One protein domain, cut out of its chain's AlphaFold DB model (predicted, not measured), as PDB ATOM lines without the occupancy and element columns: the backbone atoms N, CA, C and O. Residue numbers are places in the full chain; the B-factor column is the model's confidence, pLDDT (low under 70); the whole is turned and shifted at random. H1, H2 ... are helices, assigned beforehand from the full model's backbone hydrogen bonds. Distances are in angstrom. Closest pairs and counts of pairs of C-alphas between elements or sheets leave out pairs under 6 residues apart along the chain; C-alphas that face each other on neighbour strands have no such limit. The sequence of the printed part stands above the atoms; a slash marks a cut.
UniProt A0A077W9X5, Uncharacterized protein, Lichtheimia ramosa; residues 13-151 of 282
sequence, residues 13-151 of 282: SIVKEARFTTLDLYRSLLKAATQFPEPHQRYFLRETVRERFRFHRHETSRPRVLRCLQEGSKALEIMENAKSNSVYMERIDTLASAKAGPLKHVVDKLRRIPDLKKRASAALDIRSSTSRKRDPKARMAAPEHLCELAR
ATOM      1  N   SER A  13      33.023 -13.651 -16.552       87.94
ATOM      2  CA  SER A  13      31.967 -12.631 -16.483       87.94
ATOM      3  C   SER A  13      30.640 -13.176 -17.007       87.94
ATOM      4  O   SER A  13      29.639 -13.091 -16.302       87.94
ATOM      5  N   ILE A  14      30.656 -13.853 -18.160       87.62
ATOM      6  CA  ILE A  14      29.466 -14.484 -18.753       87.62
ATOM      7  C   ILE A  14      28.865 -15.519 -17.795       87.62
ATOM      8  O   ILE A  14      27.650 -15.585 -17.621       87.62
ATOM      9  N   VAL A  15      29.699 -16.323 -17.127       87.38
ATOM     10  CA  VAL A  15      29.218 -17.300 -16.135       87.38
ATOM     11  C   VAL A  15      28.597 -16.608 -14.919       87.38
ATOM     12  O   VAL A  15      27.574 -17.074 -14.412       87.38
ATOM     13  N   LYS A  16      29.180 -15.501 -14.441       90.94
ATOM     14  CA  LYS A  16      28.613 -14.715 -13.332       90.94
ATOM     15  C   LYS A  16      27.262 -14.109 -13.712       90.94
ATOM     16  O   LYS A  16      26.319 -14.231 -12.935       90.94
ATOM     17  N   GLU A  17      27.157 -13.530 -14.902       93.56
ATOM     18  CA  GLU A  17      25.926 -12.939 -15.430       93.56
ATOM     19  C   GLU A  17      24.830 -13.994 -15.637       93.56
ATOM     20  O   GLU A  17      23.711 -13.844 -15.143       93.56
ATOM     21  N   ALA A  18      25.161 -15.126 -16.265       92.38
ATOM     22  CA  ALA A  18      24.238 -16.248 -16.427       92.38
ATOM     23  C   ALA A  18      23.757 -16.785 -15.069       92.38
ATOM     24  O   ALA A  18      22.583 -17.104 -14.890       92.38
ATOM     25  N   ARG A  19      24.643 -16.860 -14.069       93.44
ATOM     26  CA  ARG A  19      24.265 -17.268 -12.711       93.44
ATOM     27  C   ARG A  19      23.337 -16.251 -12.050       93.44
ATOM     28  O   ARG A  19      22.378 -16.663 -11.400       93.44
ATOM     29  N   PHE A  20      23.626 -14.959 -12.187       96.75
ATOM     30  CA  PHE A  20      22.802 -13.888 -11.634       96.75
ATOM     31  C   PHE A  20      21.389 -13.925 -12.225       96.75
ATOM     32  O   PHE A  20      20.428 -14.074 -11.476       96.75
ATOM     33  N   THR A  21      21.280 -13.923 -13.555       96.75
ATOM     34  CA  THR A  21      20.000 -14.007 -14.281       96.75
ATOM     35  C   THR A  21      19.214 -15.271 -13.927       96.75
ATOM     36  O   THR A  21      18.016 -15.204 -13.671       96.75
ATOM     37  N   THR A  22      19.885 -16.425 -13.810       97.44
ATOM     38  CA  THR A  22      19.247 -17.681 -13.376       97.44
ATOM     39  C   THR A  22      18.657 -17.566 -11.968       97.44
ATOM     40  O   THR A  22      17.538 -18.019 -11.724       97.44
ATOM     41  N   LEU A  23      19.403 -16.994 -11.017       97.12
ATOM     42  CA  LEU A  23      18.945 -16.843  -9.634       97.12
ATOM     43  C   LEU A  23      17.820 -15.818  -9.507       97.12
ATOM     44  O   LEU A  23      16.922 -16.014  -8.688       97.12
ATOM     45  N   ASP A  24      17.869 -14.753 -10.296       98.19
ATOM     46  CA  ASP A  24      16.827 -13.737 -10.318       98.19
ATOM     47  C   ASP A  24      15.518 -14.302 -10.883       98.19
ATOM     48  O   ASP A  24      14.490 -14.282 -10.207       98.19
ATOM     49  N   LEU A  25      15.585 -14.982 -12.034       98.38
ATOM     50  CA  LEU A  25      14.442 -15.686 -12.620       98.38
ATOM     51  C   LEU A  25      13.844 -16.719 -11.654       98.38
ATOM     52  O   LEU A  25      12.625 -16.805 -11.508       98.38
ATOM     53  N   TYR A  26      14.687 -17.480 -10.949       98.56
ATOM     54  CA  TYR A  26      14.238 -18.425  -9.925       98.56
ATOM     55  C   TYR A  26      13.449 -17.736  -8.802       98.56
ATOM     56  O   TYR A  26      12.389 -18.222  -8.405       98.56
ATOM     57  N   ARG A  27      13.941 -16.603  -8.285       98.62
ATOM     58  CA  ARG A  27      13.257 -15.837  -7.229       98.62
ATOM     59  C   ARG A  27      11.928 -15.277  -7.724       98.62
ATOM     60  O   ARG A  27      10.932 -15.409  -7.016       98.62
ATOM     61  N   SER A  28      11.908 -14.719  -8.930       98.50
ATOM     62  CA  SER A  28      10.711 -14.151  -9.554       98.50
ATOM     63  C   SER A  28       9.631 -15.210  -9.774       98.50
ATOM     64  O   SER A  28       8.495 -15.012  -9.352       98.50
ATOM     65  N   LEU A  29       9.993 -16.390 -10.291       98.62
ATOM     66  CA  LEU A  29       9.075 -17.527 -10.428       98.62
ATOM     67  C   LEU A  29       8.514 -17.990  -9.080       98.62
ATOM     68  O   LEU A  29       7.317 -18.236  -8.957       98.62
ATOM     69  N   LEU A  30       9.351 -18.096  -8.044       98.25
ATOM     70  CA  LEU A  30       8.871 -18.472  -6.713       98.25
ATOM     71  C   LEU A  30       7.946 -17.411  -6.106       98.25
ATOM     72  O   LEU A  30       6.948 -17.769  -5.483       98.25
ATOM     73  N   LYS A  31       8.248 -16.125  -6.306       98.38
ATOM     74  CA  LYS A  31       7.402 -15.013  -5.862       98.38
ATOM     75  C   LYS A  31       6.055 -15.034  -6.588       98.38
ATOM     76  O   LYS A  31       5.020 -14.991  -5.928       98.38
ATOM     77  N   ALA A  32       6.055 -15.206  -7.908       98.19
ATOM     78  CA  ALA A  32       4.837 -15.366  -8.697       98.19
ATOM     79  C   ALA A  32       4.016 -16.581  -8.230       98.19
ATOM     80  O   ALA A  32       2.811 -16.466  -8.021       98.19
ATOM     81  N   ALA A  33       4.662 -17.721  -7.957       98.00
ATOM     82  CA  ALA A  33       3.986 -18.927  -7.476       98.00
ATOM     83  C   ALA A  33       3.250 -18.710  -6.146       98.00
ATOM     84  O   ALA A  33       2.216 -19.330  -5.928       98.00
ATOM     85  N   THR A  34       3.749 -17.840  -5.258       97.44
ATOM     86  CA  THR A  34       3.084 -17.554  -3.971       97.44
ATOM     87  C   THR A  34       1.819 -16.708  -4.083       97.44
ATOM     88  O   THR A  34       1.037 -16.694  -3.137       97.44
ATOM     89  N   GLN A  35       1.604 -16.035  -5.214       97.12
ATOM     90  CA  GLN A  35       0.484 -15.112  -5.419       97.12
ATOM     91  C   GLN A  35      -0.804 -15.804  -5.885       97.12
ATOM     92  O   GLN A  35      -1.833 -15.148  -6.002       97.12
ATOM     93  N   PHE A  36      -0.765 -17.111  -6.157       97.31
ATOM     94  CA  PHE A  36      -1.950 -17.873  -6.546       97.31
ATOM     95  C   PHE A  36      -2.879 -18.100  -5.340       97.31
ATOM     96  O   PHE A  36      -2.379 -18.376  -4.244       97.31
ATOM     97  N   PRO A  37      -4.211 -18.014  -5.520       96.38
ATOM     98  CA  PRO A  37      -5.163 -18.106  -4.411       96.38
ATOM     99  C   PRO A  37      -5.139 -19.501  -3.773       96.38
ATOM    100  O   PRO A  37      -4.976 -19.662  -2.557       96.38
ATOM    101  N   GLU A  38      -5.185 -20.532  -4.612       96.69
ATOM    102  CA  GLU A  38      -5.356 -21.901  -4.157       96.69
ATOM    103  C   GLU A  38      -4.055 -22.526  -3.616       96.69
ATOM    104  O   GLU A  38      -2.979 -22.390  -4.214       96.69
ATOM    105  N   PRO A  39      -4.106 -23.250  -2.482       96.06
ATOM    106  CA  PRO A  39      -2.922 -23.845  -1.871       96.06
ATOM    107  C   PRO A  39      -2.298 -24.954  -2.732       96.06
ATOM    108  O   PRO A  39      -1.067 -25.042  -2.806       96.06
ATOM    109  N   HIS A  40      -3.098 -25.773  -3.427       95.00
ATOM    110  CA  HIS A  40      -2.569 -26.831  -4.300       95.00
ATOM    111  C   HIS A  40      -1.842 -26.264  -5.518       95.00
ATOM    112  O   HIS A  40      -0.807 -26.808  -5.908       95.00
ATOM    113  N   GLN A  41      -2.322 -25.149  -6.079       96.75
ATOM    114  CA  GLN A  41      -1.656 -24.438  -7.176       96.75
ATOM    115  C   GLN A  41      -0.309 -23.870  -6.719       96.75
ATOM    116  O   GLN A  41       0.718 -24.135  -7.350       96.75
ATOM    117  N   ARG A  42      -0.287 -23.171  -5.572       97.19
ATOM    118  CA  ARG A  42       0.948 -22.647  -4.961       97.19
ATOM    119  C   ARG A  42       1.974 -23.752  -4.727       97.19
ATOM    120  O   ARG A  42       3.146 -23.598  -5.077       97.19
ATOM    121  N   TYR A  43       1.540 -24.878  -4.157       95.88
ATOM    122  CA  TYR A  43       2.391 -26.046  -3.942       95.88
ATOM    123  C   TYR A  43       2.944 -26.587  -5.270       95.88
ATOM    124  O   TYR A  43       4.161 -26.739  -5.409       95.88
ATOM    125  N   PHE A  44       2.071 -26.835  -6.253       96.50
ATOM    126  CA  PHE A  44       2.444 -27.402  -7.549       96.50
ATOM    127  C   PHE A  44       3.475 -26.536  -8.273       96.50
ATOM    128  O   PHE A  44       4.513 -27.046  -8.700       96.50
ATOM    129  N   LEU A  45       3.221 -25.231  -8.378       97.56
ATOM    130  CA  LEU A  45       4.111 -24.293  -9.056       97.56
ATOM    131  C   LEU A  45       5.459 -24.206  -8.338       97.56
ATOM    132  O   LEU A  45       6.505 -24.350  -8.971       97.56
ATOM    133  N   ARG A  46       5.451 -24.059  -7.008       97.38
ATOM    134  CA  ARG A  46       6.678 -23.966  -6.208       97.38
ATOM    135  C   ARG A  46       7.566 -25.196  -6.370       97.38
ATOM    136  O   ARG A  46       8.772 -25.062  -6.581       97.38
ATOM    137  N   GLU A  47       6.991 -26.389  -6.253       95.50
ATOM    138  CA  GLU A  47       7.764 -27.626  -6.348       95.50
ATOM    139  C   GLU A  47       8.185 -27.934  -7.788       95.50
ATOM    140  O   GLU A  47       9.315 -28.367  -8.001       95.50
ATOM    141  N   THR A  48       7.363 -27.599  -8.789       96.25
ATOM    142  CA  THR A  48       7.740 -27.727 -10.207       96.25
ATOM    143  C   THR A  48       8.910 -26.808 -10.562       96.25
ATOM    144  O   THR A  48       9.872 -27.259 -11.182       96.25
ATOM    145  N   VAL A  49       8.884 -25.543 -10.121       97.69
ATOM    146  CA  VAL A  49      10.001 -24.601 -10.303       97.69
ATOM    147  C   VAL A  49      11.264 -25.158  -9.641       97.69
ATOM    148  O   VAL A  49      12.307 -25.276 -10.281       97.69
ATOM    149  N   ARG A  50      11.180 -25.587  -8.377       96.50
ATOM    150  CA  ARG A  50      12.322 -26.183  -7.663       96.50
ATOM    151  C   ARG A  50      12.876 -27.416  -8.369       96.50
ATOM    152  O   ARG A  50      14.093 -27.558  -8.467       96.50
ATOM    153  N   GLU A  51      12.008 -28.309  -8.829       94.81
ATOM    154  CA  GLU A  51      12.389 -29.549  -9.500       94.81
ATOM    155  C   GLU A  51      13.095 -29.268 -10.825       94.81
ATOM    156  O   GLU A  51      14.189 -29.794 -11.035       94.81
ATOM    157  N   ARG A  52      12.562 -28.360 -11.650       95.94
ATOM    158  CA  ARG A  52      13.166 -27.981 -12.936       95.94
ATOM    159  C   ARG A  52      14.545 -27.347 -12.771       95.94
ATOM    160  O   ARG A  52      15.489 -27.768 -13.441       95.94
ATOM    161  N   PHE A  53      14.698 -26.400 -11.845       96.75
ATOM    162  CA  PHE A  53      15.999 -25.772 -11.578       96.75
ATOM    163  C   PHE A  53      17.017 -26.770 -11.012       96.75
ATOM    164  O   PHE A  53      18.183 -26.755 -11.406       96.75
ATOM    165  N   ARG A  54      16.591 -27.681 -10.128       94.56
ATOM    166  CA  ARG A  54      17.449 -28.764  -9.619       94.56
ATOM    167  C   ARG A  54      17.875 -29.711 -10.736       94.56
ATOM    168  O   ARG A  54      19.063 -29.983 -10.892       94.56
ATOM    169  N   PHE A  55      16.929 -30.142 -11.567       94.44
ATOM    170  CA  PHE A  55      17.181 -31.078 -12.656       94.44
ATOM    171  C   PHE A  55      18.247 -30.566 -13.636       94.44
ATOM    172  O   PHE A  55      19.073 -31.362 -14.094       94.44
ATOM    173  N   HIS A  56      18.271 -29.257 -13.909       95.31
ATOM    174  CA  HIS A  56      19.230 -28.602 -14.808       95.31
ATOM    175  C   HIS A  56      20.425 -27.934 -14.102       95.31
ATOM    176  O   HIS A  56      21.238 -27.291 -14.761       95.31
ATOM    177  N   ARG A  57      20.608 -28.122 -12.787       93.31
ATOM    178  CA  ARG A  57      21.686 -27.483 -12.002       93.31
ATOM    179  C   ARG A  57      23.096 -27.734 -12.547       93.31
ATOM    180  O   ARG A  57      23.985 -26.907 -12.368       93.31
ATOM    181  N   HIS A  58      23.307 -28.899 -13.152       90.81
ATOM    182  CA  HIS A  58      24.603 -29.346 -13.668       90.81
ATOM    183  C   HIS A  58      24.699 -29.263 -15.198       90.81
ATOM    184  O   HIS A  58      25.572 -29.895 -15.789       90.81
ATOM    185  N   GLU A  59      23.796 -28.529 -15.850       92.69
ATOM    186  CA  GLU A  59      23.859 -28.309 -17.293       92.69
ATOM    187  C   GLU A  59      25.056 -27.407 -17.631       92.69
ATOM    188  O   GLU A  59      25.159 -26.279 -17.152       92.69
ATOM    189  N   THR A  60      25.976 -27.910 -18.452       90.50
ATOM    190  CA  THR A  60      27.175 -27.175 -18.894       90.50
ATOM    191  C   THR A  60      27.051 -26.648 -20.322       90.50
ATOM    192  O   THR A  60      27.852 -25.822 -20.755       90.50
ATOM    193  N   SER A  61      26.046 -27.107 -21.074       93.06
ATOM    194  CA  SER A  61      25.825 -26.698 -22.458       93.06
ATOM    195  C   SER A  61      25.176 -25.312 -22.520       93.06
ATOM    196  O   SER A  61      23.998 -25.153 -22.201       93.06
ATOM    197  N   ARG A  62      25.924 -24.308 -22.997       90.88
ATOM    198  CA  ARG A  62      25.438 -22.928 -23.189       90.88
ATOM    199  C   ARG A  62      24.096 -22.829 -23.937       90.88
ATOM    200  O   ARG A  62      23.197 -22.186 -23.399       90.88
ATOM    201  N   PRO A  63      23.895 -23.451 -25.120       95.25
ATOM    202  CA  PRO A  63      22.613 -23.349 -25.824       95.25
ATOM    203  C   PRO A  63      21.455 -23.972 -25.034       95.25
ATOM    204  O   PRO A  63      20.332 -23.477 -25.099       95.25
ATOM    205  N   ARG A  64      21.712 -25.024 -24.244       96.00
ATOM    206  CA  ARG A  64      20.683 -25.611 -23.374       96.00
ATOM    207  C   ARG A  64      20.342 -24.713 -22.197       96.00
ATOM    208  O   ARG A  64      19.162 -24.571 -21.901       96.00
ATOM    209  N   VAL A  65      21.334 -24.088 -21.563       94.69
ATOM    210  CA  VAL A  65      21.105 -23.124 -20.476       94.69
ATOM    211  C   VAL A  65      20.260 -21.952 -20.974       94.69
ATOM    212  O   VAL A  65      19.254 -21.631 -20.350       94.69
ATOM    213  N   LEU A  66      20.598 -21.375 -22.133       95.31
ATOM    214  CA  LEU A  66      19.814 -20.289 -22.734       95.31
ATOM    215  C   LEU A  66      18.374 -20.715 -23.035       95.31
ATOM    216  O   LEU A  66      17.445 -19.981 -22.712       95.31
ATOM    217  N   ARG A  67      18.173 -21.920 -23.582       97.56
ATOM    218  CA  ARG A  67      16.828 -22.467 -23.800       97.56
ATOM    219  C   ARG A  67      16.052 -22.615 -22.487       97.56
ATOM    220  O   ARG A  67      14.897 -22.214 -22.431       97.56
ATOM    221  N   CYS A  68      16.682 -23.130 -21.429       97.31
ATOM    222  CA  CYS A  68      16.046 -23.262 -20.113       97.31
ATOM    223  C   CYS A  68      15.657 -21.895 -19.528       97.31
ATOM    224  O   CYS A  68      14.589 -21.769 -18.937       97.31
ATOM    225  N   LEU A  69      16.501 -20.872 -19.706       97.19
ATOM    226  CA  LEU A  69      16.191 -19.504 -19.285       97.19
ATOM    227  C   LEU A  69      15.004 -18.936 -20.068       97.19
ATOM    228  O   LEU A  69      14.079 -18.421 -19.455       97.19
ATOM    229  N   GLN A  70      14.975 -19.108 -21.392       98.06
ATOM    230  CA  GLN A  70      13.844 -18.690 -22.228       98.06
ATOM    231  C   GLN A  70      12.540 -19.405 -21.848       98.06
ATOM    232  O   GLN A  70      11.491 -18.772 -21.762       98.06
ATOM    233  N   GLU A  71      12.591 -20.716 -21.603       98.06
ATOM    234  CA  GLU A  71      11.444 -21.491 -21.113       98.06
ATOM    235  C   GLU A  71      10.968 -20.983 -19.745       98.06
ATOM    236  O   GLU A  71       9.766 -20.849 -19.526       98.06
ATOM    237  N   GLY A  72      11.897 -20.650 -18.843       98.06
ATOM    238  CA  GLY A  72      11.582 -20.078 -17.536       98.06
ATOM    239  C   GLY A  72      10.969 -18.676 -17.620       98.06
ATOM    240  O   GLY A  72      10.003 -18.409 -16.913       98.06
ATOM    241  N   SER A  73      11.463 -17.807 -18.508       98.31
ATOM    242  CA  SER A  73      10.878 -16.481 -18.757       98.31
ATOM    243  C   SER A  73       9.458 -16.585 -19.312       98.31
ATOM    244  O   SER A  73       8.559 -15.921 -18.806       98.31
ATOM    245  N   LYS A  74       9.220 -17.487 -20.275       98.38
ATOM    246  CA  LYS A  74       7.867 -17.770 -20.784       98.38
ATOM    247  C   LYS A  74       6.948 -18.321 -19.695       98.38
ATOM    248  O   LYS A  74       5.771 -17.985 -19.648       98.38
ATOM    249  N   ALA A  75       7.466 -19.176 -18.813       98.00
ATOM    250  CA  ALA A  75       6.690 -19.685 -17.687       98.00
ATOM    251  C   ALA A  75       6.305 -18.563 -16.709       98.00
ATOM    252  O   ALA A  75       5.174 -18.554 -16.232       98.00
ATOM    253  N   LEU A  76       7.211 -17.612 -16.448       98.25
ATOM    254  CA  LEU A  76       6.928 -16.444 -15.613       98.25
ATOM    255  C   LEU A  76       5.828 -15.576 -16.231       98.25
ATOM    256  O   LEU A  76       4.860 -15.262 -15.549       98.25
ATOM    257  N   GLU A  77       5.931 -15.284 -17.527       98.06
ATOM    258  CA  GLU A  77       4.919 -14.535 -18.278       98.06
ATOM    259  C   GLU A  77       3.539 -15.211 -18.197       98.06
ATOM    260  O   GLU A  77       2.541 -14.567 -17.881       98.06
ATOM    261  N   ILE A  78       3.473 -16.535 -18.390       97.44
ATOM    262  CA  ILE A  78       2.225 -17.300 -18.242       97.44
ATOM    263  C   ILE A  78       1.671 -17.186 -16.814       97.44
ATOM    264  O   ILE A  78       0.462 -17.049 -16.641       97.44
ATOM    265  N   MET A  79       2.524 -17.245 -15.788       97.38
ATOM    266  CA  MET A  79       2.096 -17.134 -14.389       97.38
ATOM    267  C   MET A  79       1.587 -15.733 -14.039       97.38
ATOM    268  O   MET A  79       0.645 -15.606 -13.261       97.38
ATOM    269  N   GLU A  80       2.191 -14.687 -14.596       97.19
ATOM    270  CA  GLU A  80       1.742 -13.306 -14.403       97.19
ATOM    271  C   GLU A  80       0.420 -13.049 -15.130       97.19
ATOM    272  O   GLU A  80      -0.520 -12.534 -14.519       97.19
ATOM    273  N   ASN A  81       0.303 -13.514 -16.375       97.38
ATOM    274  CA  ASN A  81      -0.917 -13.414 -17.175       97.38
ATOM    275  C   ASN A  81      -2.067 -14.267 -16.621       97.38
ATOM    276  O   ASN A  81      -3.230 -13.925 -16.809       97.38
ATOM    277  N   ALA A  82      -1.780 -15.354 -15.900       96.69
ATOM    278  CA  ALA A  82      -2.813 -16.176 -15.264       96.69
ATOM    279  C   ALA A  82      -3.636 -15.425 -14.210       96.69
ATOM    280  O   ALA A  82      -4.733 -15.864 -13.881       96.69
ATOM    281  N   LYS A  83      -3.148 -14.290 -13.695       92.44
ATOM    282  CA  LYS A  83      -3.909 -13.464 -12.747       92.44
ATOM    283  C   LYS A  83      -5.084 -12.743 -13.400       92.44
ATOM    284  O   LYS A  83      -6.095 -12.531 -12.743       92.44
ATOM    285  N   SER A  84      -4.933 -12.340 -14.661       95.31
ATOM    286  CA  SER A  84      -5.958 -11.623 -15.425       95.31
ATOM    287  C   SER A  84      -6.714 -12.531 -16.395       95.31
ATOM    288  O   SER A  84      -7.837 -12.216 -16.773       95.31
ATOM    289  N   ASN A  85      -6.123 -13.661 -16.794       97.25
ATOM    290  CA  ASN A  85      -6.675 -14.558 -17.802       97.25
ATOM    291  C   ASN A  85      -7.099 -15.910 -17.199       97.25
ATOM    292  O   ASN A  85      -6.260 -16.716 -16.779       97.25
ATOM    293  N   SER A  86      -8.407 -16.184 -17.237       96.44
ATOM    294  CA  SER A  86      -9.013 -17.417 -16.719       96.44
ATOM    295  C   SER A  86      -8.493 -18.682 -17.405       96.44
ATOM    296  O   SER A  86      -8.301 -19.693 -16.738       96.44
ATOM    297  N   VAL A  87      -8.167 -18.630 -18.699       97.44
ATOM    298  CA  VAL A  87      -7.707 -19.801 -19.467       97.44
ATOM    299  C   VAL A  87      -6.376 -20.327 -18.926       97.44
ATOM    300  O   VAL A  87      -6.180 -21.535 -18.775       97.44
ATOM    301  N   TYR A  88      -5.438 -19.430 -18.602       97.06
ATOM    302  CA  TYR A  88      -4.166 -19.836 -18.002       97.06
ATOM    303  C   TYR A  88      -4.351 -20.328 -16.567       97.06
ATOM    304  O   TYR A  88      -3.701 -21.302 -16.180       97.06
ATOM    305  N   MET A  89      -5.258 -19.710 -15.806       97.25
ATOM    306  CA  MET A  89      -5.594 -20.150 -14.454       97.25
ATOM    307  C   MET A  89      -6.170 -21.572 -14.453       97.25
ATOM    308  O   MET A  89      -5.662 -22.438 -13.744       97.25
ATOM    309  N   GLU A  90      -7.154 -21.857 -15.306       97.12
ATOM    310  CA  GLU A  90      -7.738 -23.193 -15.471       97.12
ATOM    311  C   GLU A  90      -6.691 -24.217 -15.911       97.12
ATOM    312  O   GLU A  90      -6.629 -25.341 -15.404       97.12
ATOM    313  N   ARG A  91      -5.793 -23.836 -16.824       97.19
ATOM    314  CA  ARG A  91      -4.699 -24.715 -17.239       97.19
ATOM    315  C   ARG A  91      -3.745 -25.032 -16.084       97.19
ATOM    316  O   ARG A  91      -3.303 -26.172 -15.954       97.19
ATOM    317  N   ILE A  92      -3.413 -24.059 -15.241       96.88
ATOM    318  CA  ILE A  92      -2.600 -24.301 -14.042       96.88
ATOM    319  C   ILE A  92      -3.363 -25.195 -13.062       96.88
ATOM    320  O   ILE A  92      -2.783 -26.142 -12.529       96.88
ATOM    321  N   ASP A  93      -4.659 -24.954 -12.877       97.44
ATOM    322  CA  ASP A  93      -5.497 -25.742 -11.982       97.44
ATOM    323  C   ASP A  93      -5.604 -27.207 -12.422       97.44
ATOM    324  O   ASP A  93      -5.394 -28.122 -11.627       97.44
ATOM    325  N   THR A  94      -5.831 -27.461 -13.712       97.75
ATOM    326  CA  THR A  94      -5.868 -28.821 -14.281       97.75
ATOM    327  C   THR A  94      -4.548 -29.578 -14.109       97.75
ATOM    328  O   THR A  94      -4.558 -30.795 -13.895       97.75
ATOM    329  N   LEU A  95      -3.409 -28.881 -14.160       97.25
ATOM    330  CA  LEU A  95      -2.099 -29.467 -13.871       97.25
ATOM    331  C   LEU A  95      -1.916 -29.732 -12.367       97.25
ATOM    332  O   LEU A  95      -1.480 -30.820 -11.990       97.25
ATOM    333  N   ALA A  96      -2.279 -28.773 -11.510       96.94
ATOM    334  CA  ALA A  96      -2.110 -28.847 -10.057       96.94
ATOM    335  C   ALA A  96      -3.040 -29.872  -9.382       96.94
ATOM    336  O   ALA A  96      -2.652 -30.534  -8.415       96.94
ATOM    337  N   SER A  97      -4.248 -30.043  -9.922       96.81
ATOM    338  CA  SER A  97      -5.249 -31.031  -9.494       96.81
ATOM    339  C   SER A  97      -5.000 -32.438 -10.054       96.81
ATOM    340  O   SER A  97      -5.797 -33.343  -9.823       96.81
ATOM    341  N   ALA A  98      -3.903 -32.645 -10.797       96.88
ATOM    342  CA  ALA A  98      -3.561 -33.912 -11.448       96.88
ATOM    343  C   ALA A  98      -4.625 -34.445 -12.430       96.88
ATOM    344  O   ALA A  98      -4.633 -35.637 -12.746       96.88
ATOM    345  N   LYS A  99      -5.481 -33.572 -12.978       97.19
ATOM    346  CA  LYS A  99      -6.382 -33.918 -14.092       97.19
ATOM    347  C   LYS A  99      -5.600 -34.154 -15.389       97.19
ATOM    348  O   LYS A  99      -5.991 -34.987 -16.210       97.19
ATOM    349  N   ALA A 100      -4.469 -33.460 -15.548       96.56
ATOM    350  CA  ALA A 100      -3.560 -33.573 -16.685       96.56
ATOM    351  C   ALA A 100      -2.075 -33.511 -16.271       96.56
ATOM    352  O   ALA A 100      -1.720 -33.220 -15.129       96.56
ATOM    353  N   GLY A 101      -1.186 -33.787 -17.230       94.81
ATOM    354  CA  GLY A 101       0.251 -33.556 -17.088       94.81
ATOM    355  C   GLY A 101       1.007 -34.560 -16.200       94.81
ATOM    356  O   GLY A 101       0.562 -35.694 -16.000       94.81
ATOM    357  N   PRO A 102       2.189 -34.169 -15.680       93.19
ATOM    358  CA  PRO A 102       3.070 -35.073 -14.937       93.19
ATOM    359  C   PRO A 102       2.455 -35.617 -13.645       93.19
ATOM    360  O   PRO A 102       2.685 -36.777 -13.306       93.19
ATOM    361  N   LEU A 103       1.660 -34.808 -12.934       95.12
ATOM    362  CA  LEU A 103       1.030 -35.235 -11.683       95.12
ATOM    363  C   LEU A 103      -0.041 -36.304 -11.907       95.12
ATOM    364  O   LEU A 103      -0.119 -37.238 -11.113       95.12
ATOM    365  N   LYS A 104      -0.789 -36.245 -13.016       97.12
ATOM    366  CA  LYS A 104      -1.710 -37.324 -13.404       97.12
ATOM    367  C   LYS A 104      -0.973 -38.657 -13.520       97.12
ATOM    368  O   LYS A 104      -1.344 -39.638 -12.887       97.12
ATOM    369  N   HIS A 105       0.140 -38.664 -14.258       96.56
ATOM    370  CA  HIS A 105       0.963 -39.861 -14.426       96.56
ATOM    371  C   HIS A 105       1.526 -40.374 -13.087       96.56
ATOM    372  O   HIS A 105       1.648 -41.583 -12.884       96.56
ATOM    373  N   VAL A 106       1.869 -39.477 -12.156       95.62
ATOM    374  CA  VAL A 106       2.264 -39.853 -10.788       95.62
ATOM    375  C   VAL A 106       1.113 -40.549 -10.064       95.62
ATOM    376  O   VAL A 106       1.322 -41.639  -9.535       95.62
ATOM    377  N   VAL A 107      -0.088 -39.962 -10.058       97.00
ATOM    378  CA  VAL A 107      -1.270 -40.539  -9.396       97.00
ATOM    379  C   VAL A 107      -1.610 -41.906  -9.991       97.00
ATOM    380  O   VAL A 107      -1.770 -42.873  -9.246       97.00
ATOM    381  N   ASP A 108      -1.624 -42.029 -11.318       97.56
ATOM    382  CA  ASP A 108      -1.874 -43.296 -12.014       97.56
ATOM    383  C   ASP A 108      -0.833 -44.355 -11.638       97.56
ATOM    384  O   ASP A 108      -1.165 -45.508 -11.356       97.56
ATOM    385  N   LYS A 109       0.443 -43.963 -11.564       96.75
ATOM    386  CA  LYS A 109       1.524 -44.858 -11.149       96.75
ATOM    387  C   LYS A 109       1.380 -45.306  -9.694       96.75
ATOM    388  O   LYS A 109       1.654 -46.467  -9.404       96.75
ATOM    389  N   LEU A 110       0.959 -44.418  -8.795       95.88
ATOM    390  CA  LEU A 110       0.702 -44.765  -7.396       95.88
ATOM    391  C   LEU A 110      -0.484 -45.731  -7.283       95.88
ATOM    392  O   LEU A 110      -0.379 -46.741  -6.590       95.88
ATOM    393  N   ARG A 111      -1.572 -45.488  -8.024       96.75
ATOM    394  CA  ARG A 111      -2.757 -46.364  -8.055       96.75
ATOM    395  C   ARG A 111      -2.442 -47.780  -8.538       96.75
ATOM    396  O   ARG A 111      -3.025 -48.729  -8.026       96.75
ATOM    397  N   ARG A 112      -1.492 -47.936  -9.467       97.38
ATOM    398  CA  ARG A 112      -1.038 -49.249  -9.967       97.38
ATOM    399  C   ARG A 112      -0.311 -50.102  -8.920       97.38
ATOM    400  O   ARG A 112      -0.153 -51.297  -9.141       97.38
ATOM    401  N   ILE A 113       0.159 -49.529  -7.808       96.31
ATOM    402  CA  ILE A 113       0.824 -50.290  -6.739       96.31
ATOM    403  C   ILE A 113      -0.261 -50.927  -5.858       96.31
ATOM    404  O   ILE A 113      -0.975 -50.173  -5.198       96.31
ATOM    405  N   PRO A 114      -0.401 -52.266  -5.798       95.69
ATOM    406  CA  PRO A 114      -1.482 -52.908  -5.041       95.69
ATOM    407  C   PRO A 114      -1.310 -52.749  -3.523       95.69
ATOM    408  O   PRO A 114      -2.271 -52.476  -2.813       95.69
ATOM    409  N   ASP A 115      -0.074 -52.859  -3.032       94.38
ATOM    410  CA  ASP A 115       0.260 -52.763  -1.611       94.38
ATOM    411  C   ASP A 115       0.246 -51.304  -1.119       94.38
ATOM    412  O   ASP A 115       1.029 -50.463  -1.578       94.38
ATOM    413  N   LEU A 116      -0.621 -51.020  -0.141       91.31
ATOM    414  CA  LEU A 116      -0.807 -49.694   0.450       91.31
ATOM    415  C   LEU A 116       0.469 -49.154   1.112       91.31
ATOM    416  O   LEU A 116       0.753 -47.961   0.991       91.31
ATOM    417  N   LYS A 117       1.281 -50.006   1.756       90.25
ATOM    418  CA  LYS A 117       2.522 -49.566   2.423       90.25
ATOM    419  C   LYS A 117       3.567 -49.126   1.400       90.25
ATOM    420  O   LYS A 117       4.180 -48.066   1.538       90.25
ATOM    421  N   LYS A 118       3.733 -49.905   0.325       91.25
ATOM    422  CA  LYS A 118       4.623 -49.554  -0.796       91.25
ATOM    423  C   LYS A 118       4.138 -48.306  -1.526       91.25
ATOM    424  O   LYS A 118       4.961 -47.477  -1.912       91.25
ATOM    425  N   ARG A 119       2.821 -48.142  -1.680       93.38
ATOM    426  CA  ARG A 119       2.218 -46.944  -2.274       93.38
ATOM    427  C   ARG A 119       2.496 -45.695  -1.435       93.38
ATOM    428  O   ARG A 119       2.969 -44.704  -1.985       93.38
ATOM    429  N   ALA A 120       2.288 -45.762  -0.119       91.19
ATOM    430  CA  ALA A 120       2.598 -44.671   0.805       91.19
ATOM    431  C   ALA A 120       4.095 -44.312   0.786       91.19
ATOM    432  O   ALA A 120       4.450 -43.140   0.694       91.19
ATOM    433  N   SER A 121       4.981 -45.316   0.769       90.25
ATOM    434  CA  SER A 121       6.429 -45.102   0.638       90.25
ATOM    435  C   SER A 121       6.803 -44.421  -0.687       90.25
ATOM    436  O   SER A 121       7.614 -43.494  -0.705       90.25
ATOM    437  N   ALA A 122       6.181 -44.826  -1.798       91.88
ATOM    438  CA  ALA A 122       6.402 -44.212  -3.106       91.88
ATOM    439  C   ALA A 122       5.903 -42.757  -3.178       91.88
ATOM    440  O   ALA A 122       6.490 -41.954  -3.904       91.88
ATOM    441  N   ALA A 123       4.872 -42.399  -2.408       93.38
ATOM    442  CA  ALA A 123       4.348 -41.035  -2.335       93.38
ATOM    443  C   ALA A 123       5.268 -40.052  -1.581       93.38
ATOM    444  O   ALA A 123       5.095 -38.841  -1.710       93.38
ATOM    445  N   LEU A 124       6.285 -40.538  -0.856       91.56
ATOM    446  CA  LEU A 124       7.279 -39.683  -0.187       91.56
ATOM    447  C   LEU A 124       8.192 -38.927  -1.165       91.56
ATOM    448  O   LEU A 124       8.773 -37.907  -0.793       91.56
ATOM    449  N   ASP A 125       8.366 -39.433  -2.389       93.31
ATOM    450  CA  ASP A 125       9.116 -38.741  -3.436       93.31
ATOM    451  C   ASP A 125       8.517 -39.026  -4.818       93.31
ATOM    452  O   ASP A 125       8.848 -40.017  -5.474       93.31
ATOM    453  N   ILE A 126       7.650 -38.119  -5.275       94.62
ATOM    454  CA  ILE A 126       6.946 -38.232  -6.557       94.62
ATOM    455  C   ILE A 126       7.797 -37.821  -7.769       94.62
ATOM    456  O   ILE A 126       7.315 -37.832  -8.903       94.62
ATOM    457  N   ARG A 127       9.072 -37.461  -7.569       94.44
ATOM    458  CA  ARG A 127       9.974 -37.087  -8.668       94.44
ATOM    459  C   ARG A 127      10.253 -38.255  -9.617       94.44
ATOM    460  O   ARG A 127      10.236 -39.439  -9.259       94.44
ATOM    461  N   SER A 128      10.625 -37.904 -10.846       93.00
ATOM    462  CA  SER A 128      11.104 -38.866 -11.840       93.00
ATOM    463  C   SER A 128      12.326 -39.648 -11.330       93.00
ATOM    464  O   SER A 128      13.103 -39.183 -10.491       93.00
ATOM    465  N   SER A 129      12.526 -40.872 -11.828       91.50
ATOM    466  CA  SER A 129      13.695 -41.689 -11.461       91.50
ATOM    467  C   SER A 129      15.019 -41.021 -11.850       91.50
ATOM    468  O   SER A 129      16.009 -41.168 -11.139       91.50
ATOM    469  N   THR A 130      15.035 -40.260 -12.945       93.25
ATOM    470  CA  THR A 130      16.187 -39.471 -13.398       93.25
ATOM    471  C   THR A 130      16.501 -38.335 -12.426       93.25
ATOM    472  O   THR A 130      17.652 -38.198 -12.018       93.25
ATOM    473  N   SER A 131      15.488 -37.581 -11.985       91.69
ATOM    474  CA  SER A 131      15.631 -36.502 -10.993       91.69
ATOM    475  C   SER A 131      16.133 -37.035  -9.643       91.69
ATOM    476  O   SER A 131      17.075 -36.490  -9.069       91.69
ATOM    477  N   ARG A 132      15.620 -38.190  -9.188       92.56
ATOM    478  CA  ARG A 132      16.108 -38.871  -7.971       92.56
ATOM    479  C   ARG A 132      17.568 -39.315  -8.060       92.56
ATOM    480  O   ARG A 132      18.293 -39.214  -7.075       92.56
ATOM    481  N   LYS A 133      18.011 -39.799  -9.226       91.12
ATOM    482  CA  LYS A 133      19.416 -40.184  -9.455       91.12
ATOM    483  C   LYS A 133      20.356 -38.975  -9.454       91.12
ATOM    484  O   LYS A 133      21.470 -39.099  -8.958       91.12
ATOM    485  N   ARG A 134      19.920 -37.838 -10.012       89.50
ATOM    486  CA  ARG A 134      20.708 -36.593 -10.047       89.50
ATOM    487  C   ARG A 134      20.827 -35.960  -8.661       89.50
ATOM    488  O   ARG A 134      21.933 -35.655  -8.238       89.50
ATOM    489  N   ASP A 135      19.709 -35.849  -7.943       89.38
ATOM    490  CA  ASP A 135      19.645 -35.253  -6.608       89.38
ATOM    491  C   ASP A 135      19.011 -36.220  -5.592       89.38
ATOM    492  O   ASP A 135      17.808 -36.125  -5.304       89.38
ATOM    493  N   PRO A 136      19.804 -37.135  -5.000       88.62
ATOM    494  CA  PRO A 136      19.298 -38.148  -4.071       88.62
ATOM    495  C   PRO A 136      18.897 -37.575  -2.704       88.62
ATOM    496  O   PRO A 136      18.142 -38.204  -1.969       88.62
ATOM    497  N   LYS A 137      19.411 -36.390  -2.346       87.62
ATOM    498  CA  LYS A 137      19.109 -35.720  -1.072       87.62
ATOM    499  C   LYS A 137      17.815 -34.905  -1.116       87.62
ATOM    500  O   LYS A 137      17.195 -34.701  -0.079       87.62
ATOM    501  N   ALA A 138      17.432 -34.416  -2.294       88.62
ATOM    502  CA  ALA A 138      16.172 -33.705  -2.474       88.62
ATOM    503  C   ALA A 138      14.997 -34.692  -2.438       88.62
ATOM    504  O   ALA A 138      15.191 -35.877  -2.689       88.62
ATOM    505  N   ARG A 139      13.791 -34.212  -2.129       88.19
ATOM    506  CA  ARG A 139      12.536 -34.982  -2.168       88.19
ATOM    507  C   ARG A 139      11.382 -34.055  -2.523       88.19
ATOM    508  O   ARG A 139      11.473 -32.858  -2.256       88.19
ATOM    509  N   MET A 140      10.327 -34.620  -3.099       91.56
ATOM    510  CA  MET A 140       9.057 -33.941  -3.354       91.56
ATOM    511  C   MET A 140       7.938 -34.870  -2.882       91.56
ATOM    512  O   MET A 140       7.603 -35.824  -3.578       91.56
ATOM    513  N   ALA A 141       7.428 -34.661  -1.670       91.50
ATOM    514  CA  ALA A 141       6.368 -35.504  -1.114       91.50
ATOM    515  C   ALA A 141       5.021 -35.142  -1.742       91.50
ATOM    516  O   ALA A 141       4.742 -33.957  -1.897       91.50
ATOM    517  N   ALA A 142       4.189 -36.127  -2.075       91.50
ATOM    518  CA  ALA A 142       2.846 -35.866  -2.586       91.50
ATOM    519  C   ALA A 142       2.038 -35.015  -1.578       91.50
ATOM    520  O   ALA A 142       2.015 -35.354  -0.393       91.50
ATOM    521  N   PRO A 143       1.390 -33.922  -2.018       92.31
ATOM    522  CA  PRO A 143       0.474 -33.159  -1.179       92.31
ATOM    523  C   PRO A 143      -0.792 -33.980  -0.888       92.31
ATOM    524  O   PRO A 143      -1.097 -34.950  -1.586       92.31
ATOM    525  N   GLU A 144      -1.526 -33.583   0.147       90.81
ATOM    526  CA  GLU A 144      -2.664 -34.329   0.699       90.81
ATOM    527  C   GLU A 144      -3.743 -34.648  -0.343       90.81
ATOM    528  O   GLU A 144      -4.102 -35.813  -0.508       90.81
ATOM    529  N   HIS A 145      -4.138 -33.667  -1.160       93.19
ATOM    530  CA  HIS A 145      -5.135 -33.863  -2.217       93.19
ATOM    531  C   HIS A 145      -4.713 -34.916  -3.257       93.19
ATOM    532  O   HIS A 145      -5.546 -35.648  -3.787       93.19
ATOM    533  N   LEU A 146      -3.412 -35.060  -3.544       93.69
ATOM    534  CA  LEU A 146      -2.926 -36.126  -4.431       93.69
ATOM    535  C   LEU A 146      -2.886 -37.488  -3.732       93.69
ATOM    536  O   LEU A 146      -3.084 -38.515  -4.385       93.69
ATOM    537  N   CYS A 147      -2.627 -37.513  -2.424       93.44
ATOM    538  CA  CYS A 147      -2.686 -38.732  -1.620       93.44
ATOM    539  C   CYS A 147      -4.112 -39.298  -1.582       93.44
ATOM    540  O   CYS A 147      -4.284 -40.503  -1.777       93.44
ATOM    541  N   GLU A 148      -5.122 -38.441  -1.426       92.88
ATOM    542  CA  GLU A 148      -6.539 -38.817  -1.495       92.88
ATOM    543  C   GLU A 148      -6.890 -39.415  -2.859       92.88
ATOM    544  O   GLU A 148      -7.395 -40.539  -2.944       92.88
ATOM    545  N   LEU A 149      -6.507 -38.734  -3.947       94.69
ATOM    546  CA  LEU A 149      -6.694 -39.250  -5.305       94.69
ATOM    547  C   LEU A 149      -6.002 -40.607  -5.502       94.69
ATOM    548  O   LEU A 149      -6.533 -41.477  -6.194       94.69
ATOM    549  N   ALA A 150      -4.840 -40.829  -4.891       94.62
ATOM    550  CA  ALA A 150      -4.106 -42.091  -4.956       94.62
ATOM    551  C   ALA A 150      -4.591 -43.163  -3.952       94.62
ATOM    552  O   ALA A 150      -4.023 -44.262  -3.921       94.62
ATOM    553  N   ARG A 151      -5.642 -42.887  -3.164       93.69
ATOM    554  CA  ARG A 151      -6.161 -43.762  -2.097       93.69
ATOM    555  C   ARG A 151      -5.076 -44.123  -1.071       93.69
ATOM    556  O   ARG A 151      -4.804 -45.303  -0.840       93.69
TER     557      ARG A 151
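What this domain is: This is residues 13 to 151 of the 282 residues of an uncharacterized protein of Lichtheimia ramosa (UniProt A0A077W9X5). Three long helices, H1, H2 and H3, run roughly along one another with their centres in a triangle, H1 packing on both of the others, and the end of H4 meets the beginning of H2 at a corner. From H4 the chain runs on through H5, which makes a helical hairpin with H6; the short H7 then lies by the last residues of H2, and the short H8 by the H5 and H6 hairpin. The printed part has 139 residues with eight named helices, H1 to H8 in order along the chain, and no named strand: the class is all helix. It is compact, with a radius of gyration of the C-alphas of 16.2 A, and flat, spanning 53 by 38 by 20 A.

How they stand to each other: H1, residues 13 to 34, is the longest helix. With its residues 26 to 34 alone it touches H2, residues 39 to 55, at a shallow tilt of 17 degrees, opposite ways, in a hairpin; the closest C-alphas are those of Ala 33 and Arg 42, 5.4 A apart. H1 also touches H3, residues 62 to 81, at a shallow tilt of 26 degrees, the same way, with the C-alphas of Leu 29 and Leu 76 closest at 5.7 A. H2 and H3 are near each other. With residues 40 to 45 alone, H2 touches H4, residues 86 to 96, at 71 degrees, only just about perpendicular; the C-alphas of Gln 41 and Ala 96 are closest, at 5.3 A. H4 and H5, residues 101 to 111, touch only at the corner by their link, with the C-alphas of Leu 95 and Gly 101 closest at 5.7 A. H5 touches H6, residues 116 to 123, opposite ways at a shallow tilt of 21 degrees; the closest C-alphas are those of Leu 110 and Arg 119, 5.8 A apart. H2 and H7, residues 129 to 134, only just touch, with 3 pairs of C-alphas within 8 A, the closest those of Phe 55 and Ser 131 at 5.9 A. H8, residues 144 to 149, is close to H5 but not clearly touching it, with the C-alphas of Val 107 and Leu 146 closest at 6.8 A. In H1 to H8, every O i to N i+4 pair is within hydrogen-bond range.

Where its parts are: H1 begins at C-alpha 13 (31.967, -12.631, -16.483) and measures 31.9 A from first to last C-alpha. H2 measures 23.9 A, H3 28.7 A, H4 14.9 A, H5 16.0 A and H6 10.5 A; H7 and H8 have six residues each. H8 ends at C-alpha 149 (-6.694, -39.250, -5.305).

The domain as a whole: The C-alphas of Ser 13 and Pro 114, 53.6 A apart, are the two farthest apart. The printed part has no cut and no long link. The mean pLDDT of the printed part is 95.0, and no printed residue is under 70.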